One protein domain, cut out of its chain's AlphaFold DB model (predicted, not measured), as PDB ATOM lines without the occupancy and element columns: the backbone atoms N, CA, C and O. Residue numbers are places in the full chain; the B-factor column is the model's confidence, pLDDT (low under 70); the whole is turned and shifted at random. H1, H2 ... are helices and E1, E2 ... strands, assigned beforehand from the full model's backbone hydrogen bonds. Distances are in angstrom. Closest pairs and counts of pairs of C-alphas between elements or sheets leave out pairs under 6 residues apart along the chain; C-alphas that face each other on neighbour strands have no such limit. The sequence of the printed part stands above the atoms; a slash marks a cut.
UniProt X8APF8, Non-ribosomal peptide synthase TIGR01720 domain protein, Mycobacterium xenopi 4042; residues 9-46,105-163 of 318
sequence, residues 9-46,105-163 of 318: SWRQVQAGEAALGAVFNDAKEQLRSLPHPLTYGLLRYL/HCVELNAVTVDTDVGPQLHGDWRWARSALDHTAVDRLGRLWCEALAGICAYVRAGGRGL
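This is residues 9 to 46 and 105 to 163 of the 318 residues of the protein "Non-ribosomal peptide synthase TIGR01720 domain protein" of Mycobacterium xenopi 4042 (UniProt X8APF8). One long helix, H4, has a long two-stranded hairpin, E1 and E2, set loosely beside its residues 135 to 149 and the small helix H1 packed on its residues 147 to 155. From that second region H2 sets off nearly at right angles to H4 and leads into an arm, residues 29 to 46, which sticks out and holds H3 near its tip. The printed part has 97 residues with four named helices and two named strands, in the order H1 H2 H3 E1 E2 H4; the sheet E1 - E2 is antiparallel, and the class is mixed, helices and strands. The whole is loose, with a radius of gyration of the C-alphas of 16.7 A and spans of 47 by 35 by 34 A.

The printed part begins at Ser 9, and H1 follows at once as residues 10 to 15, with C-alpha 10 at (353.760, 289.954, 202.098). H2 is residues 19 to 33 and runs 21.6 A from first to last C-alpha, ending at C-alpha 33 at (327.542, 288.135, 207.422). H3 is residues 38 to 45, 11.2 A long. After the cut, E1 is residues 107 to 116, 27.8 A long, and E2 is residues 119 to 128, 29.5 A long. H4, the longest helix, is residues 135 to 157 and measures 32.9 A; its last C-alpha, 157, is at (351.438, 273.228, 210.545). Residues 158 to 163 follow it to the end of the printed part.

H1 and H4 touch, H4 with its residues 147 to 155 alone. Their closest C-alphas, those of Gln 14 and Gly 151, are 4.4 A apart, and the two run the same way at a steep tilt of 42 degrees. H1 and H2 only just touch, with 3 pairs of C-alphas within 8 A, and only at the corner by their link; the closest C-alphas are those of Val 13 and Leu 20, 6.4 A apart. Their lines stand at 72 degrees, only just about perpendicular. H2 and H4 only just touch too, with 3 pairs of C-alphas within 8 A, made by residues 20 to 21 of H2 and 152 to 155 of H4; the closest C-alphas are those of Leu 20 and Tyr 155, 7.5 A apart, and the lines are about perpendicular at 78 degrees. H3 touches no helix, and it is apart from E2. E1 and E2 form a hairpin of antiparallel neighbours, with 161 degrees between their directions. N 108 and O 127, 2.8 A apart, and N 116 and O 119, 3.1 A apart, are within hydrogen-bond range. The closest C-alphas of E2 and H4 are those of Trp 126 and Val 138, at 7.9 A, while E1 and H4 are apart. Every O i to N i+4 pair is within hydrogen-bond range in H1, H3 and H4, and 10 of 11 are in H2.

The two C-alphas farthest apart are those of Leu 46 and Ala 158, at 47.4 A. Residues 29 to 46 stand free, of which 29 to 33 belong to H2 and 38 to 45 to H3; the body without them spans 42 by 36 by 21 A. Residues 47 to 104 are not printed, and C-alphas 46 and 105 are 19.6 A apart across this cut, which falls in the link from H3 to E1. Of the links that are printed whole, H1 to H2, H2 to H3 and E1 to E2 are tight, and E2 to H4, with 6 residues, is short. The mean pLDDT of the printed part is 89.4, and no printed residue is under 70.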
ATOM      1  N   SER A   9     351.740 292.491 205.705       93.31
ATOM      2  CA  SER A   9     352.879 292.542 204.790       93.31
ATOM      3  C   SER A   9     353.075 291.182 204.113       93.31
ATOM      4  O   SER A   9     352.861 290.131 204.718       93.31
ATOM      5  N   TRP A  10     353.541 291.190 202.861       93.69
ATOM      6  CA  TRP A  10     353.760 289.954 202.098       93.69
ATOM      7  C   TRP A  10     354.698 288.970 202.811       93.69
ATOM      8  O   TRP A  10     354.480 287.764 202.786       93.69
ATOM      9  N   ARG A  11     355.697 289.498 203.530       94.94
ATOM     10  CA  ARG A  11     356.630 288.707 204.343       94.94
ATOM     11  C   ARG A  11     355.909 287.886 205.417       94.94
ATOM     12  O   ARG A  11     356.269 286.737 205.636       94.94
ATOM     13  N   GLN A  12     354.899 288.465 206.067       93.88
ATOM     14  CA  GLN A  12     354.124 287.788 207.114       93.88
ATOM     15  C   GLN A  12     353.241 286.689 206.532       93.88
ATOM     16  O   GLN A  12     353.127 285.619 207.124       93.88
ATOM     17  N   VAL A  13     352.665 286.942 205.350       93.69
ATOM     18  CA  VAL A  13     351.898 285.941 204.599       93.69
ATOM     19  C   VAL A  13     352.797 284.758 204.250       93.69
ATOM     20  O   VAL A  13     352.484 283.639 204.636       93.69
ATOM     21  N   GLN A  14     353.941 285.000 203.604       94.69
ATOM     22  CA  GLN A  14     354.882 283.946 203.201       94.69
ATOM     23  C   GLN A  14     355.409 283.126 204.384       94.69
ATOM     24  O   GLN A  14     355.566 281.913 204.275       94.69
ATOM     25  N   ALA A  15     355.685 283.779 205.516       94.38
ATOM     26  CA  ALA A  15     356.184 283.113 206.714       94.38
ATOM     27  C   ALA A  15     355.101 282.332 207.482       94.38
ATOM     28  O   ALA A  15     355.446 281.557 208.371       94.38
ATOM     29  N   GLY A  16     353.813 282.518 207.163       92.88
ATOM     30  CA  GLY A  16     352.716 281.907 207.916       92.88
ATOM     31  C   GLY A  16     352.624 282.422 209.354       92.88
ATOM     32  O   GLY A  16     352.347 281.649 210.269       92.88
ATOM     33  N   GLU A  17     352.912 283.710 209.576       93.25
ATOM     34  CA  GLU A  17     352.864 284.306 210.915       93.25
ATOM     35  C   GLU A  17     351.438 284.279 211.498       93.25
ATOM     36  O   GLU A  17     350.448 284.313 210.769       93.25
ATOM     37  N   ALA A  18     351.319 284.293 212.831       88.25
ATOM     38  CA  ALA A  18     350.034 284.193 213.534       88.25
ATOM     39  C   ALA A  18     349.000 285.262 213.124       88.25
ATOM     40  O   ALA A  18     347.797 285.006 213.158       88.25
ATOM     41  N   ALA A  19     349.457 286.437 212.674       89.25
ATOM     42  CA  ALA A  19     348.597 287.507 212.168       89.25
ATOM     43  C   ALA A  19     347.750 287.087 210.946       89.25
ATOM     44  O   ALA A  19     346.703 287.679 210.691       89.25
ATOM     45  N   LEU A  20     348.165 286.043 210.218       90.25
ATOM     46  CA  LEU A  20     347.397 285.452 209.122       90.25
ATOM     47  C   LEU A  20     346.067 284.851 209.609       90.25
ATOM     48  O   LEU A  20     345.055 284.970 208.921       90.25
ATOM     49  N   GLY A  21     346.045 284.287 210.822       89.12
ATOM     50  CA  GLY A  21     344.838 283.740 211.445       89.12
ATOM     51  C   GLY A  21     343.734 284.779 211.631       89.12
ATOM     52  O   GLY A  21     342.582 284.515 211.300       89.12
ATOM     53  N   ALA A  22     344.089 285.987 212.075       87.94
ATOM     54  CA  ALA A  22     343.125 287.069 212.266       87.94
ATOM     55  C   ALA A  22     342.467 287.496 210.943       87.94
ATOM     56  O   ALA A  22     341.257 287.697 210.894       87.94
ATOM     57  N   VAL A  23     343.246 287.576 209.856       90.25
ATOM     58  CA  VAL A  23     342.720 287.926 208.525       90.25
ATOM     59  C   VAL A  23     341.779 286.852 207.990       90.25
ATOM     60  O   VAL A  23     340.777 287.178 207.358       90.25
ATOM     61  N   PHE A  24     342.051 285.579 208.269       88.06
ATOM     62  CA  PHE A  24     341.140 284.499 207.903       88.06
ATOM     63  C   PHE A  24     339.834 284.522 208.668       88.06
ATOM     64  O   PHE A  24     338.775 284.381 208.056       88.06
ATOM     65  N   ASN A  25     339.909 284.705 209.981       90.12
ATOM     66  CA  ASN A  25     338.728 284.777 210.827       90.12
ATOM     67  C   ASN A  25     337.843 285.939 210.388       90.12
ATOM     68  O   ASN A  25     336.658 285.744 210.142       90.12
ATOM     69  N   ASP A  26     338.438 287.112 210.184       90.38
ATOM     70  CA  ASP A  26     337.737 288.299 209.704       90.38
ATOM     71  C   ASP A  26     337.104 288.078 208.320       90.38
ATOM     72  O   ASP A  26     335.909 288.306 208.140       90.38
ATOM     73  N   ALA A  27     337.849 287.530 207.352       89.81
ATOM     74  CA  ALA A  27     337.302 287.218 206.032       89.81
ATOM     75  C   ALA A  27     336.141 286.211 206.105       89.81
ATOM     76  O   ALA A  27     335.133 286.372 205.413       89.81
ATOM     77  N   LYS A  28     336.256 285.186 206.954       90.56
ATOM     78  CA  LYS A  28     335.217 284.171 207.153       90.56
ATOM     79  C   LYS A  28     333.959 284.767 207.780       90.56
ATOM     80  O   LYS A  28     332.865 284.519 207.276       90.56
ATOM     81  N   GLU A  29     334.102 285.585 208.821       92.44
ATOM     82  CA  GLU A  29     332.968 286.256 209.465       92.44
ATOM     83  C   GLU A  29     332.312 287.283 208.530       92.44
ATOM     84  O   GLU A  29     331.085 287.324 208.425       92.44
ATOM     85  N   GLN A  30     333.098 288.044 207.758       91.88
ATOM     86  CA  GLN A  30     332.563 288.945 206.735       91.88
ATOM     87  C   GLN A  30     331.754 288.180 205.686       91.88
ATOM     88  O   GLN A  30     330.620 288.567 205.406       91.88
ATOM     89  N   LEU A  31     332.283 287.076 205.143       88.56
ATOM     90  CA  LEU A  31     331.560 286.248 204.171       88.56
ATOM     91  C   LEU A  31     330.278 285.663 204.762       88.56
ATOM     92  O   LEU A  31     329.256 285.630 204.082       88.56
ATOM     93  N   ARG A  32     330.308 285.236 206.028       88.38
ATOM     94  CA  ARG A  32     329.128 284.701 206.714       88.38
ATOM     95  C   ARG A  32     328.068 285.765 206.997       88.38
ATOM     96  O   ARG A  32     326.885 285.442 207.012       88.38
ATOM     97  N   SER A  33     328.471 287.018 207.203       89.31
ATOM     98  CA  SER A  33     327.542 288.135 207.422       89.31
ATOM     99  C   SER A  33     326.788 288.566 206.157       89.31
ATOM    100  O   SER A  33     325.813 289.317 206.238       89.31
ATOM    101  N   LEU A  34     327.233 288.112 204.980       86.69
ATOM    102  CA  LEU A  34     326.614 288.472 203.712       86.69
ATOM    103  C   LEU A  34     325.256 287.777 203.512       86.69
ATOM    104  O   LEU A  34     325.085 286.612 203.876       86.69
ATOM    105  N   PRO A  35     324.294 288.453 202.855       84.00
ATOM    106  CA  PRO A  35     323.074 287.817 202.373       84.00
ATOM    107  C   PRO A  35     323.363 286.661 201.412       84.00
ATOM    108  O   PRO A  35     324.435 286.576 200.809       84.00
ATOM    109  N   HIS A  36     322.357 285.810 201.200       81.00
ATOM    110  CA  HIS A  36     322.463 284.681 200.281       81.00
ATOM    111  C   HIS A  36     322.955 285.128 198.882       81.00
ATOM    112  O   HIS A  36     322.431 286.108 198.345       81.00
ATOM    113  N   PRO A  37     323.903 284.418 198.234       73.62
ATOM    114  CA  PRO A  37     324.530 284.875 196.984       73.62
ATOM    115  C   PRO A  37     323.550 285.219 195.849       73.62
ATOM    116  O   PRO A  37     323.768 286.161 195.088       73.62
ATOM    117  N   LEU A  38     322.428 284.495 195.766       77.38
ATOM    118  CA  LEU A  38     321.367 284.726 194.772       77.38
ATOM    119  C   LEU A  38     320.726 286.122 194.868       77.38
ATOM    120  O   LEU A  38     320.225 286.641 193.870       77.38
ATOM    121  N   THR A  39     320.767 286.756 196.041       83.56
ATOM    122  CA  THR A  39     320.155 288.066 196.275       83.56
ATOM    123  C   THR A  39     320.825 289.163 195.446       83.56
ATOM    124  O   THR A  39     320.143 290.079 194.995       83.56
ATOM    125  N   TYR A  40     322.129 289.061 195.163       81.00
ATOM    126  CA  TYR A  40     322.831 290.076 194.370       81.00
ATOM    127  C   TYR A  40     322.325 290.149 192.925       81.00
ATOM    128  O   TYR A  40     322.046 291.240 192.431       81.00
ATOM    129  N   GLY A  41     322.185 289.002 192.250       80.12
ATOM    130  CA  GLY A  41     321.721 288.964 190.861       80.12
ATOM    131  C   GLY A  41     320.295 289.498 190.722       80.12
ATOM    132  O   GLY A  41     320.020 290.300 189.829       80.12
ATOM    133  N   LEU A  42     319.420 289.123 191.661       85.81
ATOM    134  CA  LEU A  42     318.048 289.626 191.737       85.81
ATOM    135  C   LEU A  42     318.016 291.146 191.951       85.81
ATOM    136  O   LEU A  42     317.331 291.847 191.213       85.81
ATOM    137  N   LEU A  43     318.790 291.664 192.911       85.81
ATOM    138  CA  LEU A  43     318.823 293.095 193.216       85.81
ATOM    139  C   LEU A  43     319.452 293.933 192.100       85.81
ATOM    140  O   LEU A  43     318.961 295.019 191.829       85.81
ATOM    141  N   ARG A  44     320.534 293.473 191.462       82.12
ATOM    142  CA  ARG A  44     321.238 294.289 190.461       82.12
ATOM    143  C   ARG A  44     320.608 294.241 189.077       82.12
ATOM    144  O   ARG A  44     320.674 295.236 188.363       82.12
ATOM    145  N   TYR A  45     320.077 293.089 188.672       83.88
ATOM    146  CA  TYR A  45     319.645 292.881 187.287       83.88
ATOM    147  C   TYR A  45     318.131 292.756 187.125       83.88
ATOM    148  O   TYR A  45     317.639 292.953 186.019       83.88
ATOM    149  N   LEU A  46     317.394 292.429 188.192       87.25
ATOM    150  CA  LEU A  46     315.951 292.165 188.127       87.25
ATOM    151  C   LEU A  46     315.111 293.100 189.011       87.25
ATOM    152  O   LEU A  46     313.887 293.002 188.982       87.25
ATOM    153  N   HIS A 105     334.192 288.611 184.437       88.00
ATOM    154  CA  HIS A 105     335.166 289.352 185.238       88.00
ATOM    155  C   HIS A 105     336.460 289.589 184.448       88.00
ATOM    156  O   HIS A 105     336.786 288.846 183.522       88.00
ATOM    157  N   CYS A 106     337.233 290.617 184.817       91.44
ATOM    158  CA  CYS A 106     338.523 290.897 184.178       91.44
ATOM    159  C   CYS A 106     339.549 289.786 184.434       91.44
ATOM    160  O   CYS A 106     340.383 289.527 183.568       91.44
ATOM    161  N   VAL A 107     339.482 289.156 185.608       92.88
ATOM    162  CA  VAL A 107     340.267 287.979 186.003       92.88
ATOM    163  C   VAL A 107     339.339 286.979 186.662       92.88
ATOM    164  O   VAL A 107     338.510 287.363 187.480       92.88
ATOM    165  N   GLU A 108     339.518 285.704 186.364       90.69
ATOM    166  CA  GLU A 108     338.852 284.597 187.030       90.69
ATOM    167  C   GLU A 108     339.874 283.558 187.473       90.69
ATOM    168  O   GLU A 108     340.749 283.177 186.693       90.69
ATOM    169  N   LEU A 109     339.725 283.076 188.705       90.75
ATOM    170  CA  LEU A 109     340.396 281.884 189.208       90.75
ATOM    171  C   LEU A 109     339.342 280.830 189.546       90.75
ATOM    172  O   LEU A 109     338.548 281.013 190.471       90.75
ATOM    173  N   ASN A 110     339.360 279.714 188.822       87.88
ATOM    174  CA  ASN A 110     338.618 278.516 189.200       87.88
ATOM    175  C   ASN A 110     339.578 277.545 189.881       87.88
ATOM    176  O   ASN A 110     340.590 277.174 189.298       87.88
ATOM    177  N   ALA A 111     339.265 277.131 191.100       89.19
ATOM    178  CA  ALA A 111     340.068 276.194 191.866       89.19
ATOM    179  C   ALA A 111     339.311 274.880 192.084       89.19
ATOM    180  O   ALA A 111     338.099 274.884 192.298       89.19
ATOM    181  N   VAL A 112     340.017 273.753 192.062       87.00
ATOM    182  CA  VAL A 112     339.458 272.423 192.331       87.00
ATOM    183  C   VAL A 112     340.497 271.560 193.032       87.00
ATOM    184  O   VAL A 112     341.676 271.612 192.694       87.00
ATOM    185  N   THR A 113     340.069 270.764 194.008       89.25
ATOM    186  CA  THR A 113     340.933 269.742 194.608       89.25
ATOM    187  C   THR A 113     340.724 268.427 193.871       89.25
ATOM    188  O   THR A 113     339.588 267.984 193.744       89.25
ATOM    189  N   VAL A 114     341.791 267.795 193.393       82.56
ATOM    190  CA  VAL A 114     341.747 266.501 192.702       82.56
ATOM    191  C   VAL A 114     342.517 265.476 193.518       82.56
ATOM    192  O   VAL A 114     343.679 265.702 193.854       82.56
ATOM    193  N   ASP A 115     341.880 264.354 193.839       83.19
ATOM    194  CA  ASP A 115     342.571 263.237 194.483       83.19
ATOM    195  C   ASP A 115     343.434 262.484 193.470       83.19
ATOM    196  O   ASP A 115     342.959 262.060 192.418       83.19
ATOM    197  N   THR A 116     344.717 262.334 193.798       80.56
ATOM    198  CA  THR A 116     345.720 261.627 192.992       80.56
ATOM    199  C   THR A 116     346.378 260.525 193.824       80.56
ATOM    200  O   THR A 116     346.259 260.525 195.049       80.56
ATOM    201  N   ASP A 117     347.140 259.632 193.190       83.75
ATOM    202  CA  ASP A 117     347.873 258.550 193.877       83.75
ATOM    203  C   ASP A 117     348.870 259.060 194.938       83.75
ATOM    204  O   ASP A 117     349.249 258.330 195.852       83.75
ATOM    205  N   VAL A 118     349.288 260.326 194.842       85.69
ATOM    206  CA  VAL A 118     350.191 260.987 195.800       85.69
ATOM    207  C   VAL A 118     349.452 261.885 196.803       85.69
ATOM    208  O   VAL A 118     350.089 262.609 197.567       85.69
ATOM    209  N   GLY A 119     348.115 261.849 196.813       87.12
ATOM    210  CA  GLY A 119     347.245 262.640 197.686       87.12
ATOM    211  C   GLY A 119     346.452 263.742 196.963       87.12
ATOM    212  O   GLY A 119     346.516 263.860 195.734       87.12
ATOM    213  N   PRO A 120     345.674 264.550 197.707       88.94
ATOM    214  CA  PRO A 120     344.891 265.647 197.144       88.94
ATOM    215  C   PRO A 120     345.796 266.764 196.609       88.94
ATOM    216  O   PRO A 120     346.662 267.270 197.325       88.94
ATOM    217  N   GLN A 121     345.559 267.189 195.370       86.31
ATOM    218  CA  GLN A 121     346.242 268.316 194.734       86.31
ATOM    219  C   GLN A 121     345.250 269.435 194.421       86.31
ATOM    220  O   GLN A 121     344.178 269.188 193.873       86.31
ATOM    221  N   LEU A 122     345.601 270.676 194.764       89.00
ATOM    222  CA  LEU A 122     344.804 271.849 194.411       89.00
ATOM    223  C   LEU A 122     345.240 272.372 193.037       89.00
ATOM    224  O   LEU A 122     346.383 272.792 192.863       89.00
ATOM    225  N   HIS A 123     344.318 272.390 192.082       84.81
ATOM    226  CA  HIS A 123     344.514 272.958 190.752       84.81
ATOM    227  C   HIS A 123     343.788 274.294 190.628       84.81
ATOM    228  O   HIS A 123     342.654 274.426 191.085       84.81
ATOM    229  N   GLY A 124     344.439 275.272 189.997       86.06
ATOM    230  CA  GLY A 124     343.875 276.585 189.694       86.06
ATOM    231  C   GLY A 124     343.938 276.884 188.196       86.06
ATOM    232  O   GLY A 124     345.016 276.831 187.608       86.06
ATOM    233  N   ASP A 125     342.796 277.211 187.597       85.50
ATOM    234  CA  ASP A 125     342.646 277.684 186.219       85.50
ATOM    235  C   ASP A 125     342.441 279.202 186.216       85.50
ATOM    236  O   ASP A 125     341.489 279.706 186.820       85.50
ATOM    237  N   TRP A 126     343.336 279.921 185.536       87.62
ATOM    238  CA  TRP A 126     343.285 281.375 185.403       87.62
ATOM    239  C   TRP A 126     342.746 281.767 184.031       87.62
ATOM    240  O   TRP A 126     343.300 281.381 183.002       87.62
ATOM    241  N   ARG A 127     341.728 282.628 184.010       89.94
ATOM    242  CA  ARG A 127     341.230 283.273 182.787       89.94
ATOM    243  C   ARG A 127     341.228 284.775 182.968       89.94
ATOM    244  O   ARG A 127     340.957 285.268 184.057       89.94
ATOM    245  N   TRP A 128     341.547 285.523 181.919       92.62
ATOM    246  CA  TRP A 128     341.616 286.976 182.034       92.62
ATOM    247  C   TRP A 128     341.395 287.695 180.708       92.62
ATOM    248  O   TRP A 128     341.640 287.171 179.617       92.62
ATOM    249  N   ALA A 129     340.964 288.949 180.816       92.75
ATOM    250  CA  ALA A 129     340.887 289.864 179.695       92.75
ATOM    251  C   ALA A 129     342.294 290.376 179.345       92.75
ATOM    252  O   ALA A 129     342.898 291.139 180.100       92.75
ATOM    253  N   ARG A 130     342.796 290.013 178.159       90.25
ATOM    254  CA  ARG A 130     344.120 290.450 177.664       90.25
ATOM    255  C   ARG A 130     344.265 291.969 177.508       90.25
ATOM    256  O   ARG A 130     345.378 292.471 177.436       90.25
ATOM    257  N   SER A 131     343.152 292.699 177.430       90.81
ATOM    258  CA  SER A 131     343.140 294.167 177.424       90.81
ATOM    259  C   SER A 131     343.410 294.778 178.802       90.81
ATOM    260  O   SER A 131     343.774 295.947 178.874       90.81
ATOM    261  N   ALA A 132     343.217 294.011 179.877       90.25
ATOM    262  CA  ALA A 132     343.427 294.453 181.252       90.25
ATOM    263  C   ALA A 132     344.756 293.943 181.830       90.25
ATOM    264  O   ALA A 132     345.410 294.672 182.571       90.25
ATOM    265  N   LEU A 133     345.150 292.704 181.506       92.81
ATOM    266  CA  LEU A 133     346.345 292.051 182.051       92.81
ATOM    267  C   LEU A 133     347.112 291.283 180.974       92.81
ATOM    268  O   LEU A 133     346.525 290.574 180.152       92.81
ATOM    269  N   ASP A 134     348.436 291.391 181.022       94.88
ATOM    270  CA  ASP A 134     349.340 290.587 180.207       94.88
ATOM    271  C   ASP A 134     349.723 289.270 180.907       94.88
ATOM    272  O   ASP A 134     349.392 289.022 182.070       94.88
ATOM    273  N   HIS A 135     350.427 288.403 180.179       93.25
ATOM    274  CA  HIS A 135     350.894 287.121 180.708       93.25
ATOM    275  C   HIS A 135     351.830 287.297 181.911       93.25
ATOM    276  O   HIS A 135     351.714 286.567 182.887       93.25
ATOM    277  N   THR A 136     352.713 288.300 181.892       96.69
ATOM    278  CA  THR A 136     353.676 288.536 182.978       96.69
ATOM    279  C   THR A 136     352.984 288.880 184.296       96.69
ATOM    280  O   THR A 136     353.402 288.410 185.360       96.69
ATOM    281  N   ALA A 137     351.915 289.674 184.244       95.00
ATOM    282  CA  ALA A 137     351.108 290.015 185.403       95.00
ATOM    283  C   ALA A 137     350.377 288.788 185.968       95.00
ATOM    284  O   ALA A 137     350.385 288.587 187.184       95.00
ATOM    285  N   VAL A 138     349.803 287.941 185.108       93.88
ATOM    286  CA  VAL A 138     349.102 286.716 185.533       93.88
ATOM    287  C   VAL A 138     350.072 285.668 186.076       93.88
ATOM    288  O   VAL A 138     349.809 285.097 187.130       93.88
ATOM    289  N   ASP A 139     351.243 285.493 185.463       94.06
ATOM    290  CA  ASP A 139     352.294 284.607 185.979       94.06
ATOM    291  C   ASP A 139     352.766 285.051 187.366       94.06
ATOM    292  O   ASP A 139     353.021 284.235 188.257       94.06
ATOM    293  N   ARG A 140     352.892 286.369 187.571       95.94
ATOM    294  CA  ARG A 140     353.197 286.930 188.888       95.94
ATOM    295  C   ARG A 140     352.071 286.641 189.878       95.94
ATOM    296  O   ARG A 140     352.371 286.242 190.997       95.94
ATOM    297  N   LEU A 141     350.813 286.821 189.483       94.25
ATOM    298  CA  LEU A 141     349.660 286.547 190.338       94.25
ATOM    299  C   LEU A 141     349.586 285.067 190.739       94.25
ATOM    300  O   LEU A 141     349.391 284.774 191.914       94.25
ATOM    301  N   GLY A 142     349.839 284.151 189.802       93.44
ATOM    302  CA  GLY A 142     349.915 282.714 190.068       93.44
ATOM    303  C   GLY A 142     351.017 282.357 191.069       93.44
ATOM    304  O   GLY A 142     350.762 281.620 192.019       93.44
ATOM    305  N   ARG A 143     352.220 282.938 190.930       95.56
ATOM    306  CA  ARG A 143     353.298 282.756 191.924       95.56
ATOM    307  C   ARG A 143     352.903 283.275 193.303       95.56
ATOM    308  O   ARG A 143     353.072 282.558 194.283       95.56
ATOM    309  N   LEU A 144     352.342 284.484 193.371       95.62
ATOM    310  CA  LEU A 144     351.895 285.078 194.633       95.62
ATOM    311  C   LEU A 144     350.794 284.231 195.290       95.62
ATOM    312  O   LEU A 144     350.819 284.022 196.498       95.62
ATOM    313  N   TRP A 145     349.860 283.688 194.508       94.56
ATOM    314  CA  TRP A 145     348.826 282.782 195.008       94.56
ATOM    315  C   TRP A 145     349.423 281.506 195.619       94.56
ATOM    316  O   TRP A 145     349.080 281.155 196.746       94.56
ATOM    317  N   CYS A 146     350.380 280.863 194.941       94.81
ATOM    318  CA  CYS A 146     351.081 279.693 195.479       94.81
ATOM    319  C   CYS A 146     351.893 280.017 196.745       94.81
ATOM    320  O   CYS A 146     351.871 279.247 197.703       94.81
ATOM    321  N   GLU A 147     352.592 281.153 196.773       96.00
ATOM    322  CA  GLU A 147     353.328 281.622 197.953       96.00
ATOM    323  C   GLU A 147     352.395 281.874 199.143       96.00
ATOM    324  O   GLU A 147     352.706 281.465 200.263       96.00
ATOM    325  N   ALA A 148     351.234 282.492 198.903       94.50
ATOM    326  CA  ALA A 148     350.219 282.678 199.928       94.50
ATOM    327  C   ALA A 148     349.729 281.325 200.456       94.50
ATOM    328  O   ALA A 148     349.786 281.100 201.659       94.50
ATOM    329  N   LEU A 149     349.346 280.387 199.583       94.94
ATOM    330  CA  LEU A 149     348.938 279.036 199.989       94.94
ATOM    331  C   LEU A 149     350.020 278.309 200.800       94.94
ATOM    332  O   LEU A 149     349.711 277.664 201.801       94.94
ATOM    333  N   ALA A 150     351.293 278.438 200.422       95.31
ATOM    334  CA  ALA A 150     352.400 277.854 201.172       95.31
ATOM    335  C   ALA A 150     352.520 278.446 202.587       95.31
ATOM    336  O   ALA A 150     352.702 277.695 203.551       95.31
ATOM    337  N   GLY A 151     352.361 279.765 202.714       95.31
ATOM    338  CA  GLY A 151     352.314 280.467 203.995       95.31
ATOM    339  C   GLY A 151     351.143 280.030 204.876       95.31
ATOM    340  O   GLY A 151     351.310 279.776 206.067       95.31
ATOM    341  N   ILE A 152     349.971 279.819 204.277       93.31
ATOM    342  CA  ILE A 152     348.777 279.294 204.957       93.31
ATOM    343  C   ILE A 152     349.039 277.883 205.488       93.31
ATOM    344  O   ILE A 152     348.780 277.590 206.655       93.31
ATOM    345  N   CYS A 153     349.629 277.017 204.666       93.62
ATOM    346  CA  CYS A 153     350.030 275.683 205.092       93.62
ATOM    347  C   CYS A 153     351.074 275.722 206.223       93.62
ATOM    348  O   CYS A 153     351.058 274.857 207.098       93.62
ATOM    349  N   ALA A 154     351.989 276.697 206.220       94.69
ATOM    350  CA  ALA A 154     352.962 276.880 207.295       94.69
ATOM    351  C   ALA A 154     352.285 277.294 208.611       94.69
ATOM    352  O   ALA A 154     352.557 276.676 209.640       94.69
ATOM    353  N   TYR A 155     351.351 278.248 208.557       92.62
ATOM    354  CA  TYR A 155     350.538 278.666 209.702       92.62
ATOM    355  C   TYR A 155     349.771 277.484 210.322       92.62
ATOM    356  O   TYR A 155     349.849 277.258 211.531       92.62
ATOM    357  N   VAL A 156     349.105 276.668 209.496       90.69
ATOM    358  CA  VAL A 156     348.357 275.490 209.971       90.69
ATOM    359  C   VAL A 156     349.283 274.442 210.596       90.69
ATOM    360  O   VAL A 156     348.988 273.920 211.670       90.69
ATOM    361  N   ARG A 157     350.442 274.159 209.980       90.31
ATOM    362  CA  ARG A 157     351.438 273.228 210.545       90.31
ATOM    363  C   ARG A 157     352.020 273.704 211.874       90.31
ATOM    364  O   ARG A 157     352.374 272.871 212.699       90.31
ATOM    365  N   ALA A 158     352.100 275.015 212.088       87.81
ATOM    366  CA  ALA A 158     352.514 275.601 213.360       87.81
ATOM    367  C   ALA A 158     351.421 275.528 214.450       87.81
ATOM    368  O   ALA A 158     351.616 276.052 215.544       87.81
ATOM    369  N   GLY A 159     350.278 274.888 214.173       81.62
ATOM    370  CA  GLY A 159     349.155 274.763 215.102       81.62
ATOM    371  C   GLY A 159     348.136 275.900 215.000       81.62
ATOM    372  O   GLY A 159     347.212 275.960 215.810       81.62
ATOM    373  N   GLY A 160     348.272 276.789 214.012       83.00
ATOM    374  CA  GLY A 160     347.308 277.844 213.737       83.00
ATOM    375  C   GLY A 160     345.987 277.277 213.220       83.00
ATOM    376  O   GLY A 160     345.933 276.711 212.133       83.00
ATOM    377  N   ARG A 161     344.908 277.431 213.993       75.19
ATOM    378  CA  ARG A 161     343.576 276.900 213.633       75.19
ATOM    379  C   ARG A 161     342.601 277.965 213.139       75.19
ATOM    380  O   ARG A 161     341.700 277.625 212.390       75.19
ATOM    381  N   GLY A 162     342.802 279.235 213.511       79.19
ATOM    382  CA  GLY A 162     341.887 280.316 213.122       79.19
ATOM    383  C   GLY A 162     340.446 280.028 213.560       79.19
ATOM    384  O   GLY A 162     339.536 280.038 212.736       79.19
ATOM    385  N   LEU A 163     340.257 279.705 214.847       89.25
ATOM    386  CA  LEU A 163     338.911 279.569 215.402       89.25
ATOM    387  C   LEU A 163     338.264 280.949 215.465       89.25
ATOM    388  O   LEU A 163     338.868 281.891 215.984       89.25
TER     389      LEU A 163